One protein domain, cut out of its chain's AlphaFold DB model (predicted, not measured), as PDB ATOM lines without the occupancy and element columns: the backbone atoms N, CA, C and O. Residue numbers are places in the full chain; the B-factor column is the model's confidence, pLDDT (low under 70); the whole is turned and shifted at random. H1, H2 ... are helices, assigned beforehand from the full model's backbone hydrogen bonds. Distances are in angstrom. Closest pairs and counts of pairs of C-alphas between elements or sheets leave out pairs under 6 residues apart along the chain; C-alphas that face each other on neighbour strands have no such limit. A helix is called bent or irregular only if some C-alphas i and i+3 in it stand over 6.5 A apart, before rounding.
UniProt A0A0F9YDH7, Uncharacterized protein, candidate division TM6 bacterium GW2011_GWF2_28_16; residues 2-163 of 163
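What this domain is: This is residues 2 to 163 of the 163 residues of an uncharacterized protein of candidate division TM6 bacterium GW2011_GWF2_28_16 (UniProt A0A0F9YDH7). The short helix H5 forms the core, with H2, H3, H6 and H8 packed around it; H8 runs nearly along H5, while H2 and H6 cross at steeper angles. H1 packs on residues 67 to 74 of H3, towards one end of the long axis, and residues 46 to 51 and 125 to 130 stick out. The 162 printed residues hold eight named helices, H1 to H8 in order, and no named strand: all helix. The whole is compact, with a radius of gyration of the C-alphas of 16.5 A and spans of 53 by 41 by 30 A.

Where its parts are: Find C-alpha 2 at (31.349, -8.382, 30.577); from there H1 runs to residue 15. H2, residues 26 to 47, covers 32.6 A, and H3, residues 50 to 74, covers 36.6 A. Next come H4, residues 79 to 82, and H5, residues 85 to 95. H6, residues 102 to 126, is 34.2 A long and only just irregular: C-alphas 117 and 120 are 6.9 A apart. After H7, residues 130 to 133, H8 runs 37.8 A from residue 136 to C-alpha 161 at (-7.118, 12.396, -4.536).

How they stand to each other: Start at H5, the hub, which touches five helices. Its closest C-alphas to H8 are Gly 90 and Ile 145, 4.3 A apart, at a shallow tilt of 17 degrees, the same way. H2 touches H5 at Thr 31 and Thr 88, C-alphas 5.0 A apart. H6 touches H5 with residues 105 to 112 alone, the closest C-alphas being Val 94 and Gly 108, 6.4 A apart. H3 touches H1 at Phe 12 and Ala 71, C-alphas 4.8 A apart. H4 is near H1; H7 is close to H6 but not clearly touching. Every O i to N i+4 pair is within hydrogen-bond range in H1, but 15 of 18 in H2, 20 of 21 in H3, 6 of 7 in H5, 19 of 21 in H6 and 20 of 22 in H8; H4 and H7 are too short for such a pair.

The domain as a whole: The C-alphas of Ile 2 and Leu 163, the two farthest apart, are 56.6 A from each other. The printed part has no cut, and no link is long. Look for low confidence, pLDDT under 70, at residues 127 to 138 and 163.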
ATOM      1  N   ILE A   2      32.663  -8.598  29.927       79.25
ATOM      2  CA  ILE A   2      31.349  -8.382  30.577       79.25
ATOM      3  C   ILE A   2      30.585  -7.176  30.000       79.25
ATOM      4  O   ILE A   2      29.430  -7.310  29.617       79.25
ATOM      5  N   ILE A   3      31.246  -6.024  29.837       80.81
ATOM      6  CA  ILE A   3      30.619  -4.797  29.300       80.81
ATOM      7  C   ILE A   3      30.024  -5.034  27.903       80.81
ATOM      8  O   ILE A   3      28.893  -4.647  27.623       80.81
ATOM      9  N   LEU A   4      30.767  -5.737  27.043       82.38
ATOM     10  CA  LEU A   4      30.319  -6.053  25.690       82.38
ATOM     11  C   LEU A   4      29.108  -6.999  25.695       82.38
ATOM     12  O   LEU A   4      28.298  -6.932  24.783       82.38
ATOM     13  N   LYS A   5      28.977  -7.880  26.693       84.19
ATOM     14  CA  LYS A   5      27.809  -8.761  26.843       84.19
ATOM     15  C   LYS A   5      26.567  -7.953  27.241       84.19
ATOM     16  O   LYS A   5      25.542  -8.073  26.579       84.19
ATOM     17  N   ASN A   6      26.700  -7.059  28.220       88.50
ATOM     18  CA  ASN A   6      25.593  -6.231  28.709       88.50
ATOM     19  C   ASN A   6      25.028  -5.304  27.621       88.50
ATOM     20  O   ASN A   6      23.815  -5.173  27.490       88.50
ATOM     21  N   ILE A   7      25.896  -4.696  26.802       88.12
ATOM     22  CA  ILE A   7      25.463  -3.845  25.679       88.12
ATOM     23  C   ILE A   7      24.628  -4.651  24.676       88.12
ATOM     24  O   ILE A   7      23.631  -4.157  24.159       88.12
ATOM     25  N   LYS A   8      25.006  -5.902  24.408       84.56
ATOM     26  CA  LYS A   8      24.305  -6.752  23.437       84.56
ATOM     27  C   LYS A   8      22.949  -7.202  23.937       84.56
ATOM     28  O   LYS A   8      21.988  -7.120  23.183       84.56
ATOM     29  N   GLU A   9      22.873  -7.651  25.186       88.19
ATOM     30  CA  GLU A   9      21.600  -8.010  25.820       88.19
ATOM     31  C   GLU A   9      20.652  -6.811  25.824       88.19
ATOM     32  O   GLU A   9      19.484  -6.940  25.466       88.19
ATOM     33  N   PHE A  10      21.177  -5.617  26.113       92.00
ATOM     34  CA  PHE A  10      20.413  -4.383  25.995       92.00
ATOM     35  C   PHE A  10      19.920  -4.135  24.560       92.00
ATOM     36  O   PHE A  10      18.724  -3.936  24.357       92.00
ATOM     37  N   CYS A  11      20.797  -4.193  23.551       92.12
ATOM     38  CA  CYS A  11      20.398  -4.009  22.153       92.12
ATOM     39  C   CYS A  11      19.365  -5.046  21.699       92.12
ATOM     40  O   CYS A  11      18.434  -4.694  20.980       92.12
ATOM     41  N   PHE A  12      19.509  -6.303  22.124       91.19
ATOM     42  CA  PHE A  12      18.549  -7.360  21.828       91.19
ATOM     43  C   PHE A  12      17.189  -7.060  22.451       91.19
ATOM     44  O   PHE A  12      16.191  -7.048  21.736       91.19
ATOM     45  N   ASN A  13      17.154  -6.722  23.741       92.31
ATOM     46  CA  ASN A  13      15.922  -6.348  24.426       92.31
ATOM     47  C   ASN A  13      15.244  -5.167  23.733       92.31
ATOM     48  O   ASN A  13      14.047  -5.207  23.485       92.31
ATOM     49  N   VAL A  14      15.987  -4.136  23.333       93.94
ATOM     50  CA  VAL A  14      15.393  -3.013  22.594       93.94
ATOM     51  C   VAL A  14      14.898  -3.448  21.207       93.94
ATOM     52  O   VAL A  14      13.797  -3.075  20.801       93.94
ATOM     53  N   ALA A  15      15.654  -4.281  20.485       92.69
ATOM     54  CA  ALA A  15      15.277  -4.781  19.161       92.69
ATOM     55  C   ALA A  15      14.030  -5.689  19.175       92.69
ATOM     56  O   ALA A  15      13.277  -5.723  18.193       92.69
ATOM     57  N   THR A  16      13.786  -6.397  20.282       93.12
ATOM     58  CA  THR A  16      12.578  -7.204  20.521       93.12
ATOM     59  C   THR A  16      11.453  -6.418  21.201       93.12
ATOM     60  O   THR A  16      10.405  -6.998  21.479       93.12
ATOM     61  N   LEU A  17      11.633  -5.111  21.450       93.75
ATOM     62  CA  LEU A  17      10.722  -4.273  22.241       93.75
ATOM     63  C   LEU A  17      10.417  -4.883  23.621       93.75
ATOM     64  O   LEU A  17       9.262  -5.046  24.008       93.75
ATOM     65  N   PHE A  18      11.478  -5.230  24.343       92.56
ATOM     66  CA  PHE A  18      11.477  -5.794  25.691       92.56
ATOM     67  C   PHE A  18      10.663  -7.095  25.794       92.56
ATOM     68  O   PHE A  18       9.814  -7.242  26.667       92.56
ATOM     69  N   GLY A  19      10.916  -8.040  24.877       88.31
ATOM     70  CA  GLY A  19      10.295  -9.374  24.873       88.31
ATOM     71  C   GLY A  19       9.003  -9.489  24.055       88.31
ATOM     72  O   GLY A  19       8.533 -10.593  23.789       88.31
ATOM     73  N   MET A  20       8.450  -8.382  23.551       91.88
ATOM     74  CA  MET A  20       7.271  -8.410  22.669       91.88
ATOM     75  C   MET A  20       7.509  -9.216  21.381       91.88
ATOM     76  O   MET A  20       6.591  -9.818  20.822       91.88
ATOM     77  N   GLY A  21       8.760  -9.255  20.927       88.19
ATOM     78  CA  GLY A  21       9.235 -10.056  19.808       88.19
ATOM     79  C   GLY A  21       9.079 -11.570  19.963       88.19
ATOM     80  O   GLY A  21       9.194 -12.292  18.975       88.19
ATOM     81  N   GLU A  22       8.800 -12.072  21.163       89.44
ATOM     82  CA  GLU A  22       8.669 -13.509  21.440       89.44
ATOM     83  C   GLU A  22       7.204 -13.971  21.468       89.44
ATOM     84  O   GLU A  22       6.916 -15.165  21.404       89.44
ATOM     85  N   VAL A  23       6.260 -13.027  21.496       92.75
ATOM     86  CA  VAL A  23       4.827 -13.303  21.646       92.75
ATOM     87  C   VAL A  23       4.175 -13.651  20.301       92.75
ATOM     88  O   VAL A  23       4.608 -13.226  19.223       92.75
ATOM     89  N   TRP A  24       3.079 -14.409  20.336       89.31
ATOM     90  CA  TRP A  24       2.241 -14.615  19.155       89.31
ATOM     91  C   TRP A  24       1.685 -13.277  18.638       89.31
ATOM     92  O   TRP A  24       1.307 -12.399  19.409       89.31
ATOM     93  N   GLY A  25       1.672 -13.084  17.319       88.88
ATOM     94  CA  GLY A  25       1.257 -11.805  16.730       88.88
ATOM     95  C   GLY A  25       2.265 -10.657  16.901       88.88
ATOM     96  O   GLY A  25       1.926  -9.515  16.592       88.88
ATOM     97  N   LYS A  26       3.518 -10.937  17.302       92.81
ATOM     98  CA  LYS A  26       4.630  -9.972  17.466       92.81
ATOM     99  C   LYS A  26       4.721  -8.869  16.408       92.81
ATOM    100  O   LYS A  26       5.009  -7.719  16.718       92.81
ATOM    101  N   SER A  27       4.444  -9.214  15.147       89.19
ATOM    102  CA  SER A  27       4.429  -8.272  14.021       89.19
ATOM    103  C   SER A  27       3.415  -7.150  14.218       89.19
ATOM    104  O   SER A  27       3.741  -5.977  14.078       89.19
ATOM    105  N   VAL A  28       2.182  -7.533  14.541       94.50
ATOM    106  CA  VAL A  28       1.050  -6.628  14.711       94.50
ATOM    107  C   VAL A  28       1.246  -5.796  15.972       94.50
ATOM    108  O   VAL A  28       1.137  -4.573  15.909       94.50
ATOM    109  N   LEU A  29       1.637  -6.432  17.078       94.62
ATOM    110  CA  LEU A  29       1.883  -5.748  18.349       94.62
ATOM    111  C   LEU A  29       2.946  -4.652  18.217       94.62
ATOM    112  O   LEU A  29       2.689  -3.510  18.587       94.62
ATOM    113  N   ALA A  30       4.088  -4.953  17.593       94.25
ATOM    114  CA  ALA A  30       5.142  -3.963  17.375       94.25
ATOM    115  C   ALA A  30       4.666  -2.769  16.534       94.25
ATOM    116  O   ALA A  30       4.965  -1.615  16.844       94.25
ATOM    117  N   THR A  31       3.861  -3.027  15.499       95.38
ATOM    118  CA  THR A  31       3.271  -1.946  14.701       95.38
ATOM    119  C   THR A  31       2.226  -1.137  15.471       95.38
ATOM    120  O   THR A  31       2.141   0.067  15.265       95.38
ATOM    121  N   ILE A  32       1.481  -1.736  16.404       95.31
ATOM    122  CA  ILE A  32       0.549  -0.998  17.271       95.31
ATOM    123  C   ILE A  32       1.318  -0.097  18.247       95.31
ATOM    124  O   ILE A  32       0.965   1.068  18.419       95.31
ATOM    125  N   VAL A  33       2.418  -0.595  18.820       94.06
ATOM    126  CA  VAL A  33       3.310   0.184  19.700       94.06
ATOM    127  C   VAL A  33       3.933   1.388  18.987       94.06
ATOM    128  O   VAL A  33       4.301   2.367  19.634       94.06
ATOM    129  N   SER A  34       4.002   1.375  17.653       94.50
ATOM    130  CA  SER A  34       4.453   2.544  16.897       94.50
ATOM    131  C   SER A  34       3.480   3.732  16.973       94.50
ATOM    132  O   SER A  34       3.924   4.872  16.853       94.50
ATOM    133  N   PHE A  35       2.179   3.521  17.221       94.56
ATOM    134  CA  PHE A  35       1.190   4.608  17.203       94.56
ATOM    135  C   PHE A  35       1.421   5.678  18.275       94.56
ATOM    136  O   PHE A  35       1.416   6.853  17.905       94.56
ATOM    137  N   PRO A  36       1.684   5.344  19.555       94.31
ATOM    138  CA  PRO A  36       2.113   6.337  20.537       94.31
ATOM    139  C   PRO A  36       3.305   7.176  20.064       94.31
ATOM    140  O   PRO A  36       3.289   8.394  20.211       94.31
ATOM    141  N   ILE A  37       4.303   6.549  19.427       93.12
ATOM    142  CA  ILE A  37       5.490   7.238  18.895       93.12
ATOM    143  C   ILE A  37       5.099   8.182  17.751       93.12
ATOM    144  O   ILE A  37       5.565   9.316  17.707       93.12
ATOM    145  N   ILE A  38       4.219   7.747  16.847       93.88
ATOM    146  CA  ILE A  38       3.725   8.557  15.724       93.88
ATOM    147  C   ILE A  38       2.914   9.762  16.227       93.88
ATOM    148  O   ILE A  38       3.103  10.875  15.740       93.88
ATOM    149  N   ILE A  39       2.031   9.557  17.208       93.75
ATOM    150  CA  ILE A  39       1.204  10.619  17.799       93.75
ATOM    151  C   ILE A  39       2.089  11.636  18.527       93.75
ATOM    152  O   ILE A  39       1.950  12.836  18.291       93.75
ATOM    153  N   LEU A  40       3.032  11.169  19.353       92.31
ATOM    154  CA  LEU A  40       4.004  12.035  20.026       92.31
ATOM    155  C   LEU A  40       4.871  12.791  19.018       92.31
ATOM    156  O   LEU A  40       5.055  13.996  19.148       92.31
ATOM    157  N   GLY A  41       5.361  12.109  17.982       90.94
ATOM    158  CA  GLY A  41       6.130  12.729  16.908       90.94
ATOM    159  C   GLY A  41       5.348  13.846  16.219       90.94
ATOM    160  O   GLY A  41       5.895  14.917  15.982       90.94
ATOM    161  N   ARG A  42       4.051  13.649  15.965       90.06
ATOM    162  CA  ARG A  42       3.197  14.700  15.401       90.06
ATOM    163  C   ARG A  42       3.021  15.881  16.354       90.06
ATOM    164  O   ARG A  42       3.132  17.017  15.916       90.06
ATOM    165  N   PHE A  43       2.804  15.624  17.640       91.00
ATOM    166  CA  PHE A  43       2.730  16.691  18.636       91.00
ATOM    167  C   PHE A  43       4.018  17.532  18.660       91.00
ATOM    168  O   PHE A  43       3.962  18.755  18.623       91.00
ATOM    169  N   PHE A  44       5.189  16.889  18.641       90.25
ATOM    170  CA  PHE A  44       6.469  17.599  18.595       90.25
ATOM    171  C   PHE A  44       6.722  18.322  17.271       90.25
ATOM    172  O   PHE A  44       7.380  19.356  17.287       90.25
ATOM    173  N   TYR A  45       6.203  17.817  16.149       88.56
ATOM    174  CA  TYR A  45       6.273  18.501  14.856       88.56
ATOM    175  C   TYR A  45       5.566  19.863  14.887       88.56
ATOM    176  O   TYR A  45       6.069  20.817  14.302       88.56
ATOM    177  N   ASP A  46       4.439  19.960  15.598       87.50
ATOM    178  CA  ASP A  46       3.658  21.198  15.702       87.50
ATOM    179  C   ASP A  46       4.273  22.207  16.700       87.50
ATOM    180  O   ASP A  46       4.017  23.407  16.605       87.50
ATOM    181  N   VAL A  47       5.087  21.739  17.657       92.06
ATOM    182  CA  VAL A  47       5.652  22.564  18.746       92.06
ATOM    183  C   VAL A  47       7.108  22.976  18.494       92.06
ATOM    184  O   VAL A  47       7.518  24.069  18.886       92.06
ATOM    185  N   LEU A  48       7.920  22.109  17.885       91.88
ATOM    186  CA  LEU A  48       9.351  22.345  17.693       91.88
ATOM    187  C   LEU A  48       9.649  22.994  16.335       91.88
ATOM    188  O   LEU A  48       8.979  22.711  15.343       91.88
ATOM    189  N   PRO A  49      10.738  23.778  16.229       93.81
ATOM    190  CA  PRO A  49      11.271  24.183  14.937       93.81
ATOM    191  C   PRO A  49      11.572  22.962  14.060       93.81
ATOM    192  O   PRO A  49      12.233  22.018  14.504       93.81
ATOM    193  N   ILE A  50      11.157  23.020  12.791       90.25
ATOM    194  CA  ILE A  50      11.273  21.905  11.838       90.25
ATOM    195  C   ILE A  50      12.688  21.315  11.773       90.25
ATOM    196  O   ILE A  50      12.855  20.098  11.761       90.25
ATOM    197  N   ASN A  51      13.717  22.163  11.816       93.06
ATOM    198  CA  ASN A  51      15.111  21.727  11.772       93.06
ATOM    199  C   ASN A  51      15.469  20.850  12.981       93.06
ATOM    200  O   ASN A  51      16.088  19.803  12.817       93.06
ATOM    201  N   ILE A  52      15.052  21.250  14.188       91.94
ATOM    202  CA  ILE A  52      15.321  20.505  15.428       91.94
ATOM    203  C   ILE A  52      14.589  19.165  15.393       91.94
ATOM    204  O   ILE A  52      15.179  18.128  15.688       91.94
ATOM    205  N   PHE A  53      13.323  19.175  14.974       89.44
ATOM    206  CA  PHE A  53      12.528  17.962  14.832       89.44
ATOM    207  C   PHE A  53      13.175  16.947  13.874       89.44
ATOM    208  O   PHE A  53      13.303  15.767  14.209       89.44
ATOM    209  N   LEU A  54      13.649  17.407  12.710       89.94
ATOM    210  CA  LEU A  54      14.334  16.557  11.732       89.94
ATOM    211  C   LEU A  54      15.643  15.977  12.282       89.94
ATOM    212  O   LEU A  54      15.912  14.795  12.071       89.94
ATOM    213  N   TRP A  55      16.428  16.765  13.024       92.81
ATOM    214  CA  TRP A  55      17.634  16.266  13.689       92.81
ATOM    215  C   TRP A  55      17.319  15.180  14.718       92.81
ATOM    216  O   TRP A  55      17.974  14.140  14.715       92.81
ATOM    217  N   ILE A  56      16.289  15.375  15.547       90.94
ATOM    218  CA  ILE A  56      15.856  14.379  16.539       90.94
ATOM    219  C   ILE A  56      15.453  13.073  15.846       90.94
ATOM    220  O   ILE A  56      15.936  12.007  16.228       90.94
ATOM    221  N   ILE A  57      14.623  13.140  14.799       90.56
ATOM    222  CA  ILE A  57      14.229  11.949  14.032       90.56
ATOM    223  C   ILE A  57      15.445  11.268  13.408       90.56
ATOM    224  O   ILE A  57      15.557  10.047  13.486       90.56
ATOM    225  N   CYS A  58      16.358  12.035  12.808       91.75
ATOM    226  CA  CYS A  58      17.558  11.494  12.178       91.75
ATOM    227  C   CYS A  58      18.426  10.736  13.194       91.75
ATOM    228  O   CYS A  58      18.820   9.597  12.946       91.75
ATOM    229  N   ILE A  59      18.650  11.321  14.373       94.06
ATOM    230  CA  ILE A  59      19.421  10.697  15.454       94.06
ATOM    231  C   ILE A  59      18.727   9.426  15.954       94.06
ATOM    232  O   ILE A  59      19.369   8.382  16.052       94.06
ATOM    233  N   LEU A  60      17.419   9.477  16.229       92.00
ATOM    234  CA  LEU A  60      16.655   8.307  16.677       92.00
ATOM    235  C   LEU A  60      16.671   7.186  15.635       92.00
ATOM    236  O   LEU A  60      16.837   6.015  15.981       92.00
ATOM    237  N   PHE A  61      16.551   7.539  14.356       92.19
ATOM    238  CA  PHE A  61      16.631   6.588  13.259       92.19
ATOM    239  C   PHE A  61      18.019   5.940  13.186       92.19
ATOM    240  O   PHE A  61      18.110   4.713  13.194       92.19
ATOM    241  N   LEU A  62      19.103   6.720  13.215       93.31
ATOM    242  CA  LEU A  62      20.469   6.184  13.211       93.31
ATOM    243  C   LEU A  62      20.746   5.286  14.423       93.31
ATOM    244  O   LEU A  62      21.283   4.190  14.262       93.31
ATOM    245  N   LEU A  63      20.321   5.694  15.621       93.56
ATOM    246  CA  LEU A  63      20.423   4.869  16.827       93.56
ATOM    247  C   LEU A  63      19.668   3.549  16.666       93.56
ATOM    248  O   LEU A  63      20.194   2.494  17.015       93.56
ATOM    249  N   SER A  64      18.469   3.584  16.088       92.44
ATOM    250  CA  SER A  64      17.684   2.374  15.850       92.44
ATOM    251  C   SER A  64      18.370   1.411  14.869       92.44
ATOM    252  O   SER A  64      18.362   0.201  15.098       92.44
ATOM    253  N   LEU A  65      19.047   1.930  13.835       91.62
ATOM    254  CA  LEU A  65      19.843   1.124  12.906       91.62
ATOM    255  C   LEU A  65      21.055   0.493  13.596       91.62
ATOM    256  O   LEU A  65      21.328  -0.685  13.378       91.62
ATOM    257  N   ILE A  66      21.752   1.244  14.454       91.69
ATOM    258  CA  ILE A  66      22.888   0.732  15.235       91.69
ATOM    259  C   ILE A  66      22.428  -0.388  16.171       91.69
ATOM    260  O   ILE A  66      23.050  -1.449  16.213       91.69
ATOM    261  N   ILE A  67      21.315  -0.188  16.884       92.38
ATOM    262  CA  ILE A  67      20.737  -1.192  17.786       92.38
ATOM    263  C   ILE A  67      20.372  -2.460  17.017       92.38
ATOM    264  O   ILE A  67      20.726  -3.555  17.449       92.38
ATOM    265  N   LEU A  68      19.713  -2.325  15.862       91.25
ATOM    266  CA  LEU A  68      19.358  -3.460  15.014       91.25
ATOM    267  C   LEU A  68      20.593  -4.190  14.480       91.25
ATOM    268  O   LEU A  68      20.637  -5.417  14.522       91.25
ATOM    269  N   TYR A  69      21.600  -3.456  14.009       89.75
ATOM    270  CA  TYR A  69      22.842  -4.037  13.503       89.75
ATOM    271  C   TYR A  69      23.569  -4.838  14.586       89.75
ATOM    272  O   TYR A  69      23.950  -5.987  14.359       89.75
ATOM    273  N   LEU A  70      23.713  -4.263  15.783       89.19
ATOM    274  CA  LEU A  70      24.312  -4.956  16.917       89.19
ATOM    275  C   LEU A  70      23.472  -6.172  17.314       89.19
ATOM    276  O   LEU A  70      24.023  -7.260  17.423       89.19
ATOM    277  N   ALA A  71      22.153  -6.032  17.458       89.19
ATOM    278  CA  ALA A  71      21.282  -7.142  17.838       89.19
ATOM    279  C   ALA A  71      21.377  -8.320  16.854       89.19
ATOM    280  O   ALA A  71      21.563  -9.453  17.286       89.19
ATOM    281  N   ILE A  72      21.323  -8.072  15.538       86.81
ATOM    282  CA  ILE A  72      21.358  -9.140  14.524       86.81
ATOM    283  C   ILE A  72      22.693  -9.893  14.522       86.81
ATOM    284  O   ILE A  72      22.705 -11.109  14.341       86.81
ATOM    285  N   ASN A  73      23.812  -9.199  14.730       83.75
ATOM    286  CA  ASN A  73      25.140  -9.817  14.679       83.75
ATOM    287  C   ASN A  73      25.459 -10.709  15.889       83.75
ATOM    288  O   ASN A  73      26.484 -11.390  15.883       83.75
ATOM    289  N   PHE A  74      24.616 -10.711  16.926       78.25
ATOM    290  CA  PHE A  74      24.856 -11.469  18.159       78.25
ATOM    291  C   PHE A  74      23.830 -12.552  18.459       78.25
ATOM    292  O   PHE A  74      23.991 -13.267  19.446       78.25
ATOM    293  N   ILE A  75      22.821 -12.702  17.611       81.69
ATOM    294  CA  ILE A  75      21.761 -13.684  17.800       81.69
ATOM    295  C   ILE A  75      21.847 -14.812  16.784       81.69
ATOM    296  O   ILE A  75      22.430 -14.672  15.707       81.69
ATOM    297  N   THR A  76      21.241 -15.945  17.124       81.00
ATOM    298  CA  THR A  76      21.167 -17.073  16.201       81.00
ATOM    299  C   THR A  76      20.123 -16.818  15.113       81.00
ATOM    300  O   THR A  76      19.227 -15.989  15.272       81.00
ATOM    301  N   GLU A  77      20.195 -17.554  13.999       73.88
ATOM    302  CA  GLU A  77      19.177 -17.495  12.932       73.88
ATOM    303  C   GLU A  77      17.745 -17.691  13.461       73.88
ATOM    304  O   GLU A  77      16.812 -17.055  12.974       73.88
ATOM    305  N   LYS A  78      17.563 -18.524  14.497       71.38
ATOM    306  CA  LYS A  78      16.246 -18.792  15.098       71.38
ATOM    307  C   LYS A  78      15.642 -17.540  15.745       71.38
ATOM    308  O   LYS A  78      14.441 -17.291  15.618       71.38
ATOM    309  N   ASP A  79      16.485 -16.719  16.359       80.06
ATOM    310  CA  ASP A  79      16.076 -15.552  17.143       80.06
ATOM    311  C   ASP A  79      15.866 -14.306  16.275       80.06
ATOM    312  O   ASP A  79      15.209 -13.354  16.697       80.06
ATOM    313  N   LYS A  80      16.367 -14.294  15.030       81.06
ATOM    314  CA  LYS A  80      16.182 -13.157  14.107       81.06
ATOM    315  C   LYS A  80      14.715 -12.823  13.879       81.06
ATOM    316  O   LYS A  80      14.368 -11.659  13.697       81.06
ATOM    317  N   SER A  81      13.844 -13.830  13.931       83.19
ATOM    318  CA  SER A  81      12.401 -13.631  13.801       83.19
ATOM    319  C   SER A  81      11.794 -12.835  14.966       83.19
ATOM    320  O   SER A  81      10.687 -12.311  14.826       83.19
ATOM    321  N   CYS A  82      12.464 -12.769  16.120       88.94
ATOM    322  CA  CYS A  82      12.023 -12.027  17.303       88.94
ATOM    323  C   CYS A  82      12.326 -10.530  17.201       88.94
ATOM    324  O   CYS A  82      11.738  -9.734  17.928       88.94
ATOM    325  N   ILE A  83      13.185 -10.111  16.272       91.12
ATOM    326  CA  ILE A  83      13.419  -8.691  16.025       91.12
ATOM    327  C   ILE A  83      12.173  -8.085  15.385       91.12
ATOM    328  O   ILE A  83      11.749  -8.475  14.295       91.12
ATOM    329  N   VAL A  84      11.599  -7.102  16.074       93.94
ATOM    330  CA  VAL A  84      10.378  -6.415  15.642       93.94
ATOM    331  C   VAL A  84      10.519  -4.899  15.590       93.94
ATOM    332  O   VAL A  84       9.685  -4.239  14.975       93.94
ATOM    333  N   LEU A  85      11.600  -4.339  16.144       94.50
ATOM    334  CA  LEU A  85      11.891  -2.907  16.072       94.50
ATOM    335  C   LEU A  85      11.942  -2.389  14.621       94.50
ATOM    336  O   LEU A  85      11.469  -1.291  14.340       94.50
ATOM    337  N   ASN A  86      12.425  -3.193  13.671       92.50
ATOM    338  CA  ASN A  86      12.394  -2.870  12.240       92.50
ATOM    339  C   ASN A  86      10.967  -2.644  11.697       92.50
ATOM    340  O   ASN A  86      10.771  -1.791  10.833       92.50
ATOM    341  N   LYS A  87       9.960  -3.362  12.211       94.31
ATOM    342  CA  LYS A  87       8.546  -3.183  11.839       94.31
ATOM    343  C   LYS A  87       7.969  -1.910  12.437       94.31
ATOM    344  O   LYS A  87       7.229  -1.210  11.756       94.31
ATOM    345  N   THR A  88       8.347  -1.586  13.671       95.31
ATOM    346  CA  THR A  88       7.998  -0.315  14.320       95.31
ATOM    347  C   THR A  88       8.514   0.865  13.508       95.31
ATOM    348  O   THR A  88       7.745   1.762  13.180       95.31
ATOM    349  N   ILE A  89       9.794   0.832  13.121       95.06
ATOM    350  CA  ILE A  89      10.404   1.866  12.277       95.06
ATOM    351  C   ILE A  89       9.680   1.935  10.932       95.06
ATOM    352  O   ILE A  89       9.262   3.012  10.523       95.06
ATOM    353  N   GLY A  90       9.466   0.793  10.271       95.06
ATOM    354  CA  GLY A  90       8.719   0.732   9.014       95.06
ATOM    355  C   GLY A  90       7.340   1.390   9.110       95.06
ATOM    356  O   GLY A  90       6.997   2.210   8.264       95.06
ATOM    357  N   MET A  91       6.588   1.117  10.179       96.56
ATOM    358  CA  MET A  91       5.275   1.724  10.411       96.56
ATOM    359  C   MET A  91       5.351   3.237  10.669       96.56
ATOM    360  O   MET A  91       4.494   3.980  10.199       96.56
ATOM    361  N   ILE A  92       6.398   3.732  11.338       95.56
ATOM    362  CA  ILE A  92       6.638   5.181  11.461       95.56
ATOM    363  C   ILE A  92       6.807   5.812  10.071       95.56
ATOM    364  O   ILE A  92       6.207   6.852   9.790       95.56
ATOM    365  N   PHE A  93       7.554   5.162   9.169       95.50
ATOM    366  CA  PHE A  93       7.708   5.634   7.789       95.50
ATOM    367  C   PHE A  93       6.389   5.650   7.014       95.50
ATOM    368  O   PHE A  93       6.204   6.554   6.206       95.50
ATOM    369  N   VAL A  94       5.446   4.736   7.280       97.00
ATOM    370  CA  VAL A  94       4.111   4.755   6.648       97.00
ATOM    371  C   VAL A  94       3.413   6.095   6.874       97.00
ATOM    372  O   VAL A  94       2.835   6.652   5.941       97.00
ATOM    373  N   PHE A  95       3.497   6.650   8.084       95.50
ATOM    374  CA  PHE A  95       2.719   7.825   8.484       95.50
ATOM    375  C   PHE A  95       3.495   9.143   8.499       95.50
ATOM    376  O   PHE A  95       2.911  10.190   8.783       95.50
ATOM    377  N   ILE A  96       4.786   9.136   8.157       91.25
ATOM    378  CA  ILE A  96       5.589  10.359   8.165       91.25
ATOM    379  C   ILE A  96       5.049  11.387   7.155       91.25
ATOM    380  O   ILE A  96       4.940  11.135   5.949       91.25
ATOM    381  N   GLY A  97       4.663  12.563   7.655       86.94
ATOM    382  CA  GLY A  97       4.062  13.621   6.838       86.94
ATOM    383  C   GLY A  97       2.703  13.259   6.221       86.94
ATOM    384  O   GLY A  97       2.320  13.868   5.226       86.94
ATOM    385  N   VAL A  98       1.989  12.264   6.761       90.00
ATOM    386  CA  VAL A  98       0.607  11.934   6.380       90.00
ATOM    387  C   VAL A  98      -0.335  12.428   7.472       90.00
ATOM    388  O   VAL A  98      -0.101  12.224   8.662       90.00
ATOM    389  N   THR A  99      -1.439  13.067   7.088       88.62
ATOM    390  CA  THR A  99      -2.460  13.483   8.052       88.62
ATOM    391  C   THR A  99      -3.104  12.258   8.710       88.62
ATOM    392  O   THR A  99      -3.678  11.411   8.026       88.62
ATOM    393  N   LEU A 100      -3.073  12.182  10.045       89.69
ATOM    394  CA  LEU A 100      -3.641  11.058  10.806       89.69
ATOM    395  C   LEU A 100      -5.179  11.134  10.869       89.69
ATOM    396  O   LEU A 100      -5.758  11.435  11.908       89.69
ATOM    397  N   ARG A 101      -5.849  10.895   9.738       91.75
ATOM    398  CA  ARG A 101      -7.301  10.656   9.681       91.75
ATOM    399  C   ARG A 101      -7.560   9.173   9.918       91.75
ATOM    400  O   ARG A 101      -6.863   8.351   9.333       91.75
ATOM    401  N   THR A 102      -8.602   8.815  10.669       92.19
ATOM    402  CA  THR A 102      -8.915   7.414  11.021       92.19
ATOM    403  C   THR A 102      -8.917   6.478   9.811       92.19
ATOM    404  O   THR A 102      -8.311   5.412   9.861       92.19
ATOM    405  N   LYS A 103      -9.510   6.909   8.686       93.50
ATOM    406  CA  LYS A 103      -9.504   6.140   7.431       93.50
ATOM    407  C   LYS A 103      -8.082   5.887   6.910       93.50
ATOM    408  O   LYS A 103      -7.750   4.749   6.620       93.50
ATOM    409  N   LEU A 104      -7.232   6.917   6.841       93.44
ATOM    410  CA  LEU A 104      -5.845   6.784   6.369       93.44
ATOM    411  C   LEU A 104      -4.982   5.964   7.332       93.44
ATOM    412  O   LEU A 104      -4.128   5.212   6.878       93.44
ATOM    413  N   VAL A 105      -5.225   6.070   8.641       94.75
ATOM    414  CA  VAL A 105      -4.536   5.270   9.665       94.75
ATOM    415  C   VAL A 105      -4.845   3.784   9.495       94.75
ATOM    416  O   VAL A 105      -3.925   2.974   9.422       94.75
ATOM    417  N   ILE A 106      -6.123   3.422   9.359       95.81
ATOM    418  CA  ILE A 106      -6.525   2.027   9.132       95.81
ATOM    419  C   ILE A 106      -5.973   1.526   7.794       95.81
ATOM    420  O   ILE A 106      -5.353   0.464   7.749       95.81
ATOM    421  N   THR A 107      -6.129   2.305   6.717       95.50
ATOM    422  CA  THR A 107      -5.614   1.940   5.391       95.50
ATOM    423  C   THR A 107      -4.103   1.739   5.414       95.50
ATOM    424  O   THR A 107      -3.624   0.727   4.918       95.50
ATOM    425  N   GLY A 108      -3.349   2.655   6.021       96.31
ATOM    426  CA  GLY A 108      -1.894   2.570   6.110       96.31
ATOM    427  C   GLY A 108      -1.419   1.365   6.904       96.31
ATOM    428  O   GLY A 108      -0.522   0.647   6.468       96.31
ATOM    429  N   PHE A 109      -2.072   1.103   8.035       97.19
ATOM    430  CA  PHE A 109      -1.778  -0.048   8.875       97.19
ATOM    431  C   PHE A 109      -1.987  -1.368   8.122       97.19
ATOM    432  O   PHE A 109      -1.094  -2.214   8.093       97.19
ATOM    433  N   VAL A 110      -3.147  -1.532   7.478       96.69
ATOM    434  CA  VAL A 110      -3.472  -2.738   6.701       96.69
ATOM    435  C   VAL A 110      -2.537  -2.873   5.501       96.69
ATOM    436  O   VAL A 110      -1.986  -3.947   5.263       96.69
ATOM    437  N   MET A 111      -2.306  -1.776   4.777       96.19
ATOM    438  CA  MET A 111      -1.447  -1.760   3.598       96.19
ATOM    439  C   MET A 111      -0.016  -2.177   3.934       96.19
ATOM    440  O   MET A 111       0.558  -2.982   3.206       96.19
ATOM    441  N   PHE A 112       0.542  -1.702   5.049       96.56
ATOM    442  CA  PHE A 112       1.884  -2.083   5.481       96.56
ATOM    443  C   PHE A 112       2.032  -3.596   5.655       96.56
ATOM    444  O   PHE A 112       2.992  -4.175   5.149       96.56
ATOM    445  N   HIS A 113       1.072  -4.256   6.310       94.88
ATOM    446  CA  HIS A 113       1.117  -5.711   6.494       94.88
ATOM    447  C   HIS A 113       0.916  -6.470   5.177       94.88
ATOM    448  O   HIS A 113       1.600  -7.464   4.946       94.88
ATOM    449  N   ILE A 114       0.045  -5.982   4.285       94.25
ATOM    450  CA  ILE A 114      -0.131  -6.557   2.940       94.25
ATOM    451  C   ILE A 114       1.173  -6.457   2.137       94.25
ATOM    452  O   ILE A 114       1.636  -7.452   1.580       94.25
ATOM    453  N   VAL A 115       1.799  -5.277   2.103       92.88
ATOM    454  CA  VAL A 115       3.063  -5.058   1.387       92.88
ATOM    455  C   VAL A 115       4.173  -5.907   1.998       92.88
ATOM    456  O   VAL A 115       4.885  -6.572   1.256       92.88
ATOM    457  N   ALA A 116       4.292  -5.962   3.325       88.81
ATOM    458  CA  ALA A 116       5.308  -6.773   3.994       88.81
ATOM    459  C   ALA A 116       5.149  -8.283   3.731       88.81
ATOM    460  O   ALA A 116       6.148  -9.000   3.687       88.81
ATOM    461  N   LEU A 117       3.918  -8.766   3.525       89.06
ATOM    462  CA  LEU A 117       3.636 -10.157   3.166       89.06
ATOM    463  C   LEU A 117       3.977 -10.457   1.696       89.06
ATOM    464  O   LEU A 117       4.558 -11.496   1.393       89.06
ATOM    465  N   ILE A 118       3.611  -9.557   0.779       87.75
ATOM    466  CA  ILE A 118       3.704  -9.792  -0.670       87.75
ATOM    467  C   ILE A 118       5.092  -9.437  -1.222       87.75
ATOM    468  O   ILE A 118       5.594 -10.098  -2.135       87.75
ATOM    469  N   ALA A 119       5.734  -8.399  -0.691       82.69
ATOM    470  CA  ALA A 119       6.969  -7.858  -1.242       82.69
ATOM    471  C   ALA A 119       8.111  -8.887  -1.333       82.69
ATOM    472  O   ALA A 119       8.725  -8.937  -2.398       82.69
ATOM    473  N   PRO A 120       8.386  -9.752  -0.331       77.62
ATOM    474  CA  PRO A 120       9.420 -10.782  -0.459       77.62
ATOM    475  C   PRO A 120       9.214 -11.689  -1.681       77.62
ATOM    476  O   PRO A 120      10.172 -12.001  -2.388       77.62
ATOM    477  N   TYR A 121       7.962 -12.047  -1.981       81.06
ATOM    478  CA  TYR A 121       7.612 -12.855  -3.150       81.06
ATOM    479  C   TYR A 121       7.844 -12.101  -4.467       81.06
ATOM    480  O   TYR A 121       8.425 -12.652  -5.404       81.06
ATOM    481  N   ILE A 122       7.453 -10.822  -4.537       78.62
ATOM    482  CA  ILE A 122       7.707  -9.970  -5.712       78.62
ATOM    483  C   ILE A 122       9.211  -9.810  -5.937       78.62
ATOM    484  O   ILE A 122       9.691  -9.995  -7.053       78.62
ATOM    485  N   PHE A 123       9.967  -9.507  -4.881       74.94
ATOM    486  CA  PHE A 123      11.411  -9.323  -4.949       74.94
ATOM    487  C   PHE A 123      12.126 -10.595  -5.413       74.94
ATOM    488  O   PHE A 123      12.979 -10.519  -6.299       74.94
ATOM    489  N   TYR A 124      11.728 -11.761  -4.895       73.00
ATOM    490  CA  TYR A 124      12.241 -13.055  -5.350       73.00
ATOM    491  C   TYR A 124      11.987 -13.280  -6.849       73.00
ATOM    492  O   TYR A 124      12.893 -13.694  -7.575       73.00
ATOM    493  N   ARG A 125      10.779 -12.954  -7.331       77.06
ATOM    494  CA  ARG A 125      10.371 -13.162  -8.729       77.06
ATOM    495  C   ARG A 125      11.003 -12.168  -9.709       77.06
ATOM    496  O   ARG A 125      11.346 -12.561 -10.817       77.06
ATOM    497  N   VAL A 126      11.149 -10.899  -9.325       76.62
ATOM    498  CA  VAL A 126      11.628  -9.818 -10.208       76.62
ATOM    499  C   VAL A 126      13.154  -9.751 -10.258       76.62
ATOM    500  O   VAL A 126      13.725  -9.580 -11.331       76.62
ATOM    501  N   PHE A 127      13.838  -9.911  -9.121       69.69
ATOM    502  CA  PHE A 127      15.296  -9.737  -9.038       69.69
ATOM    503  C   PHE A 127      16.088 -11.038  -9.200       69.69
ATOM    504  O   PHE A 127      17.310 -11.036  -9.044       69.69
ATOM    505  N   ASN A 128      15.412 -12.138  -9.543       61.44
ATOM    506  CA  ASN A 128      16.012 -13.403  -9.965       61.44
ATOM    507  C   ASN A 128      17.144 -13.880  -9.027       61.44
ATOM    508  O   ASN A 128      18.284 -14.065  -9.447       61.44
ATOM    509  N   ARG A 129      16.838 -13.995  -7.725       60.03
ATOM    510  CA  ARG A 129      17.760 -14.396  -6.635       60.03
ATOM    511  C   ARG A 129      18.969 -13.493  -6.360       60.03
ATOM    512  O   ARG A 129      19.694 -13.754  -5.409       60.03
ATOM    513  N   LYS A 130      19.162 -12.367  -7.061       54.94
ATOM    514  CA  LYS A 130      20.255 -11.420  -6.736       54.94
ATOM    515  C   LYS A 130      20.139 -10.806  -5.336       54.94
ATOM    516  O   LYS A 130      21.109 -10.272  -4.827       54.94
ATOM    517  N   ILE A 131      18.971 -10.888  -4.703       53.81
ATOM    518  CA  ILE A 131      18.769 -10.442  -3.318       53.81
ATOM    519  C   ILE A 131      19.373 -11.415  -2.295       53.81
ATOM    520  O   ILE A 131      19.688 -10.997  -1.187       53.81
ATOM    521  N   GLU A 132      19.624 -12.675  -2.663       51.44
ATOM    522  CA  GLU A 132      20.299 -13.648  -1.790       51.44
ATOM    523  C   GLU A 132      21.785 -13.302  -1.572       51.44
ATOM    524  O   GLU A 132      22.393 -13.800  -0.627       51.44
ATOM    525  N   THR A 133      22.369 -12.422  -2.400       56.72
ATOM    526  CA  THR A 133      23.744 -11.926  -2.210       56.72
ATOM    527  C   THR A 133      23.824 -10.712  -1.287       56.72
ATOM    528  O   THR A 133      24.918 -10.358  -0.844       56.72
ATOM    529  N   LEU A 134      22.693 -10.069  -0.966       58.91
ATOM    530  CA  LEU A 134      22.670  -9.043   0.070       58.91
ATOM    531  C   LEU A 134      22.849  -9.716   1.432       58.91
ATOM    532  O   LEU A 134      22.219 -10.743   1.700       58.91
ATOM    533  N   PRO A 135      23.664  -9.138   2.330       63.53
ATOM    534  CA  PRO A 135      23.816  -9.697   3.657       63.53
ATOM    535  C   PRO A 135      22.437  -9.786   4.318       63.53
ATOM    536  O   PRO A 135      21.719  -8.785   4.396       63.53
ATOM    537  N   ALA A 136      22.061 -10.972   4.803       63.16
ATOM    538  CA  ALA A 136      20.718 -11.237   5.332       63.16
ATOM    539  C   ALA A 136      20.262 -10.206   6.389       63.16
ATOM    540  O   ALA A 136      19.080  -9.884   6.493       63.16
ATOM    541  N   HIS A 137      21.210  -9.637   7.139       67.25
ATOM    542  CA  HIS A 137      20.968  -8.593   8.134       67.25
ATOM    543  C   HIS A 137      20.491  -7.260   7.533       67.25
ATOM    544  O   HIS A 137      19.607  -6.618   8.100       67.25
ATOM    545  N   VAL A 138      21.012  -6.857   6.370       69.19
ATOM    546  CA  VAL A 138      20.600  -5.626   5.673       69.19
ATOM    547  C   VAL A 138      19.169  -5.771   5.160       69.19
ATOM    548  O   VAL A 138      18.357  -4.867   5.344       69.19
ATOM    549  N   GLY A 139      18.829  -6.932   4.593       72.31
ATOM    550  CA  GLY A 139      17.480  -7.214   4.090       72.31
ATOM    551  C   GLY A 139      16.405  -7.135   5.178       72.31
ATOM    552  O   GLY A 139      15.355  -6.532   4.965       72.31
ATOM    553  N   ILE A 140      16.688  -7.670   6.372       72.94
ATOM    554  CA  ILE A 140      15.757  -7.643   7.513       72.94
ATOM    555  C   ILE A 140      15.492  -6.209   7.990       72.94
ATOM    556  O   ILE A 140      14.350  -5.864   8.307       72.94
ATOM    557  N   ILE A 141      16.529  -5.370   8.063       78.81
ATOM    558  CA  ILE A 141      16.411  -3.992   8.555       78.81
ATOM    559  C   ILE A 141      15.726  -3.108   7.510       78.81
ATOM    560  O   ILE A 141      14.709  -2.476   7.796       78.81
ATOM    561  N   PHE A 142      16.261  -3.082   6.288       82.94
ATOM    562  CA  PHE A 142      15.813  -2.149   5.258       82.94
ATOM    563  C   PHE A 142      14.507  -2.565   4.587       82.94
ATOM    564  O   PHE A 142      13.783  -1.688   4.124       82.94
ATOM    565  N   GLY A 143      14.153  -3.855   4.576       86.19
ATOM    566  CA  GLY A 143      12.909  -4.329   3.963       86.19
ATOM    567  C   GLY A 143      11.680  -3.607   4.516       86.19
ATOM    568  O   GLY A 143      10.953  -2.963   3.764       86.19
ATOM    569  N   ASN A 144      11.501  -3.606   5.840       90.69
ATOM    570  CA  ASN A 144      10.355  -2.944   6.476       90.69
ATOM    571  C   ASN A 144      10.365  -1.417   6.310       90.69
ATOM    572  O   ASN A 144       9.300  -0.812   6.211       90.69
ATOM    573  N   ILE A 145      11.545  -0.793   6.234       92.44
ATOM    574  CA  ILE A 145      11.671   0.645   5.952       92.44
ATOM    575  C   ILE A 145      11.187   0.943   4.529       92.44
ATOM    576  O   ILE A 145      10.359   1.830   4.333       92.44
ATOM    577  N   ILE A 146      11.643   0.166   3.542       91.25
ATOM    578  CA  ILE A 146      11.221   0.293   2.141       91.25
ATOM    579  C   ILE A 146       9.707   0.083   2.020       91.25
ATOM    580  O   ILE A 146       9.034   0.867   1.354       91.25
ATOM    581  N   TYR A 147       9.147  -0.922   2.702       92.75
ATOM    582  CA  TYR A 147       7.700  -1.163   2.711       92.75
ATOM    583  C   TYR A 147       6.938   0.028   3.296       92.75
ATOM    584  O   TYR A 147       5.930   0.448   2.729       92.75
ATOM    585  N   GLY A 148       7.457   0.614   4.378       95.19
ATOM    586  CA  GLY A 148       6.924   1.835   4.971       95.19
ATOM    587  C   GLY A 148       6.905   3.008   3.994       95.19
ATOM    588  O   GLY A 148       5.872   3.653   3.833       95.19
ATOM    589  N   ILE A 149       8.011   3.240   3.280       95.06
ATOM    590  CA  ILE A 149       8.128   4.304   2.271       95.06
ATOM    591  C   ILE A 149       7.139   4.086   1.116       95.06
ATOM    592  O   ILE A 149       6.448   5.024   0.720       95.06
ATOM    593  N   ILE A 150       7.020   2.859   0.602       94.00
ATOM    594  CA  ILE A 150       6.061   2.526  -0.465       94.00
ATOM    595  C   ILE A 150       4.628   2.830  -0.012       94.00
ATOM    596  O   ILE A 150       3.872   3.487  -0.730       94.00
ATOM    597  N   CYS A 151       4.261   2.403   1.199       96.31
ATOM    598  CA  CYS A 151       2.942   2.684   1.765       96.31
ATOM    599  C   CYS A 151       2.722   4.187   1.972       96.31
ATOM    600  O   CYS A 151       1.636   4.685   1.695       96.31
ATOM    601  N   ASN A 152       3.745   4.927   2.408       96.75
ATOM    602  CA  ASN A 152       3.674   6.376   2.585       96.75
ATOM    603  C   ASN A 152       3.363   7.103   1.277       96.75
ATOM    604  O   ASN A 152       2.465   7.942   1.241       96.75
ATOM    605  N   ILE A 153       4.076   6.760   0.200       95.38
ATOM    606  CA  ILE A 153       3.851   7.332  -1.134       95.38
ATOM    607  C   ILE A 153       2.404   7.074  -1.564       95.38
ATOM    608  O   ILE A 153       1.709   7.996  -1.986       95.38
ATOM    609  N   PHE A 154       1.918   5.846  -1.386       94.69
ATOM    610  CA  PHE A 154       0.548   5.491  -1.741       94.69
ATOM    611  C   PHE A 154      -0.500   6.223  -0.895       94.69
ATOM    612  O   PHE A 154      -1.475   6.742  -1.434       94.69
ATOM    613  N   LEU A 155      -0.292   6.335   0.420       95.19
ATOM    614  CA  LEU A 155      -1.184   7.094   1.296       95.19
ATOM    615  C   LEU A 155      -1.223   8.577   0.937       95.19
ATOM    616  O   LEU A 155      -2.295   9.172   0.994       95.19
ATOM    617  N   LYS A 156      -0.089   9.175   0.556       94.12
ATOM    618  CA  LYS A 156      -0.040  10.570   0.096       94.12
ATOM    619  C   LYS A 156      -0.813  10.758  -1.204       94.12
ATOM    620  O   LYS A 156      -1.558  11.726  -1.307       94.12
ATOM    621  N   LEU A 157      -0.702   9.822  -2.146       93.00
ATOM    622  CA  LEU A 157      -1.501   9.836  -3.376       93.00
ATOM    623  C   LEU A 157      -3.001   9.731  -3.073       93.00
ATOM    624  O   LEU A 157      -3.783  10.526  -3.580       93.00
ATOM    625  N   LEU A 158      -3.405   8.807  -2.195       91.62
ATOM    626  CA  LEU A 158      -4.803   8.680  -1.778       91.62
ATOM    627  C   LEU A 158      -5.313   9.929  -1.059       91.62
ATOM    628  O   LEU A 158      -6.431  10.367  -1.313       91.62
ATOM    629  N   ALA A 159      -4.510  10.498  -0.159       89.81
ATOM    630  CA  ALA A 159      -4.862  11.719   0.552       89.81
ATOM    631  C   ALA A 159      -5.024  12.897  -0.411       89.81
ATOM    632  O   ALA A 159      -5.932  13.691  -0.215       89.81
ATOM    633  N   TRP A 160      -4.184  12.978  -1.447       89.31
ATOM    634  CA  TRP A 160      -4.260  14.008  -2.479       89.31
ATOM    635  C   TRP A 160      -5.494  13.870  -3.377       89.31
ATOM    636  O   TRP A 160      -6.089  14.878  -3.719       89.31
ATOM    637  N   ILE A 161      -5.909  12.645  -3.724       88.94
ATOM    638  CA  ILE A 161      -7.118  12.396  -4.536       88.94
ATOM    639  C   ILE A 161      -8.408  12.596  -3.722       88.94
ATOM    640  O   ILE A 161      -9.444  12.958  -4.271       88.94
ATOM    641  N   ALA A 162      -8.374  12.295  -2.422       79.75
ATOM    642  CA  ALA A 162      -9.535  12.375  -1.533       79.75
ATOM    643  C   ALA A 162      -9.733  13.757  -0.874       79.75
ATOM    644  O   ALA A 162     -10.650  13.905  -0.059       79.75
ATOM    645  N   LEU A 163      -8.847  14.717  -1.156       59.66
ATOM    646  CA  LEU A 163      -8.920  16.127  -0.761       59.66
ATOM    647  C   LEU A 163      -9.371  16.969  -1.952       59.66
ATOM    648  O   LEU A 163     -10.137  17.919  -1.690       59.66
TER     649      LEU A 163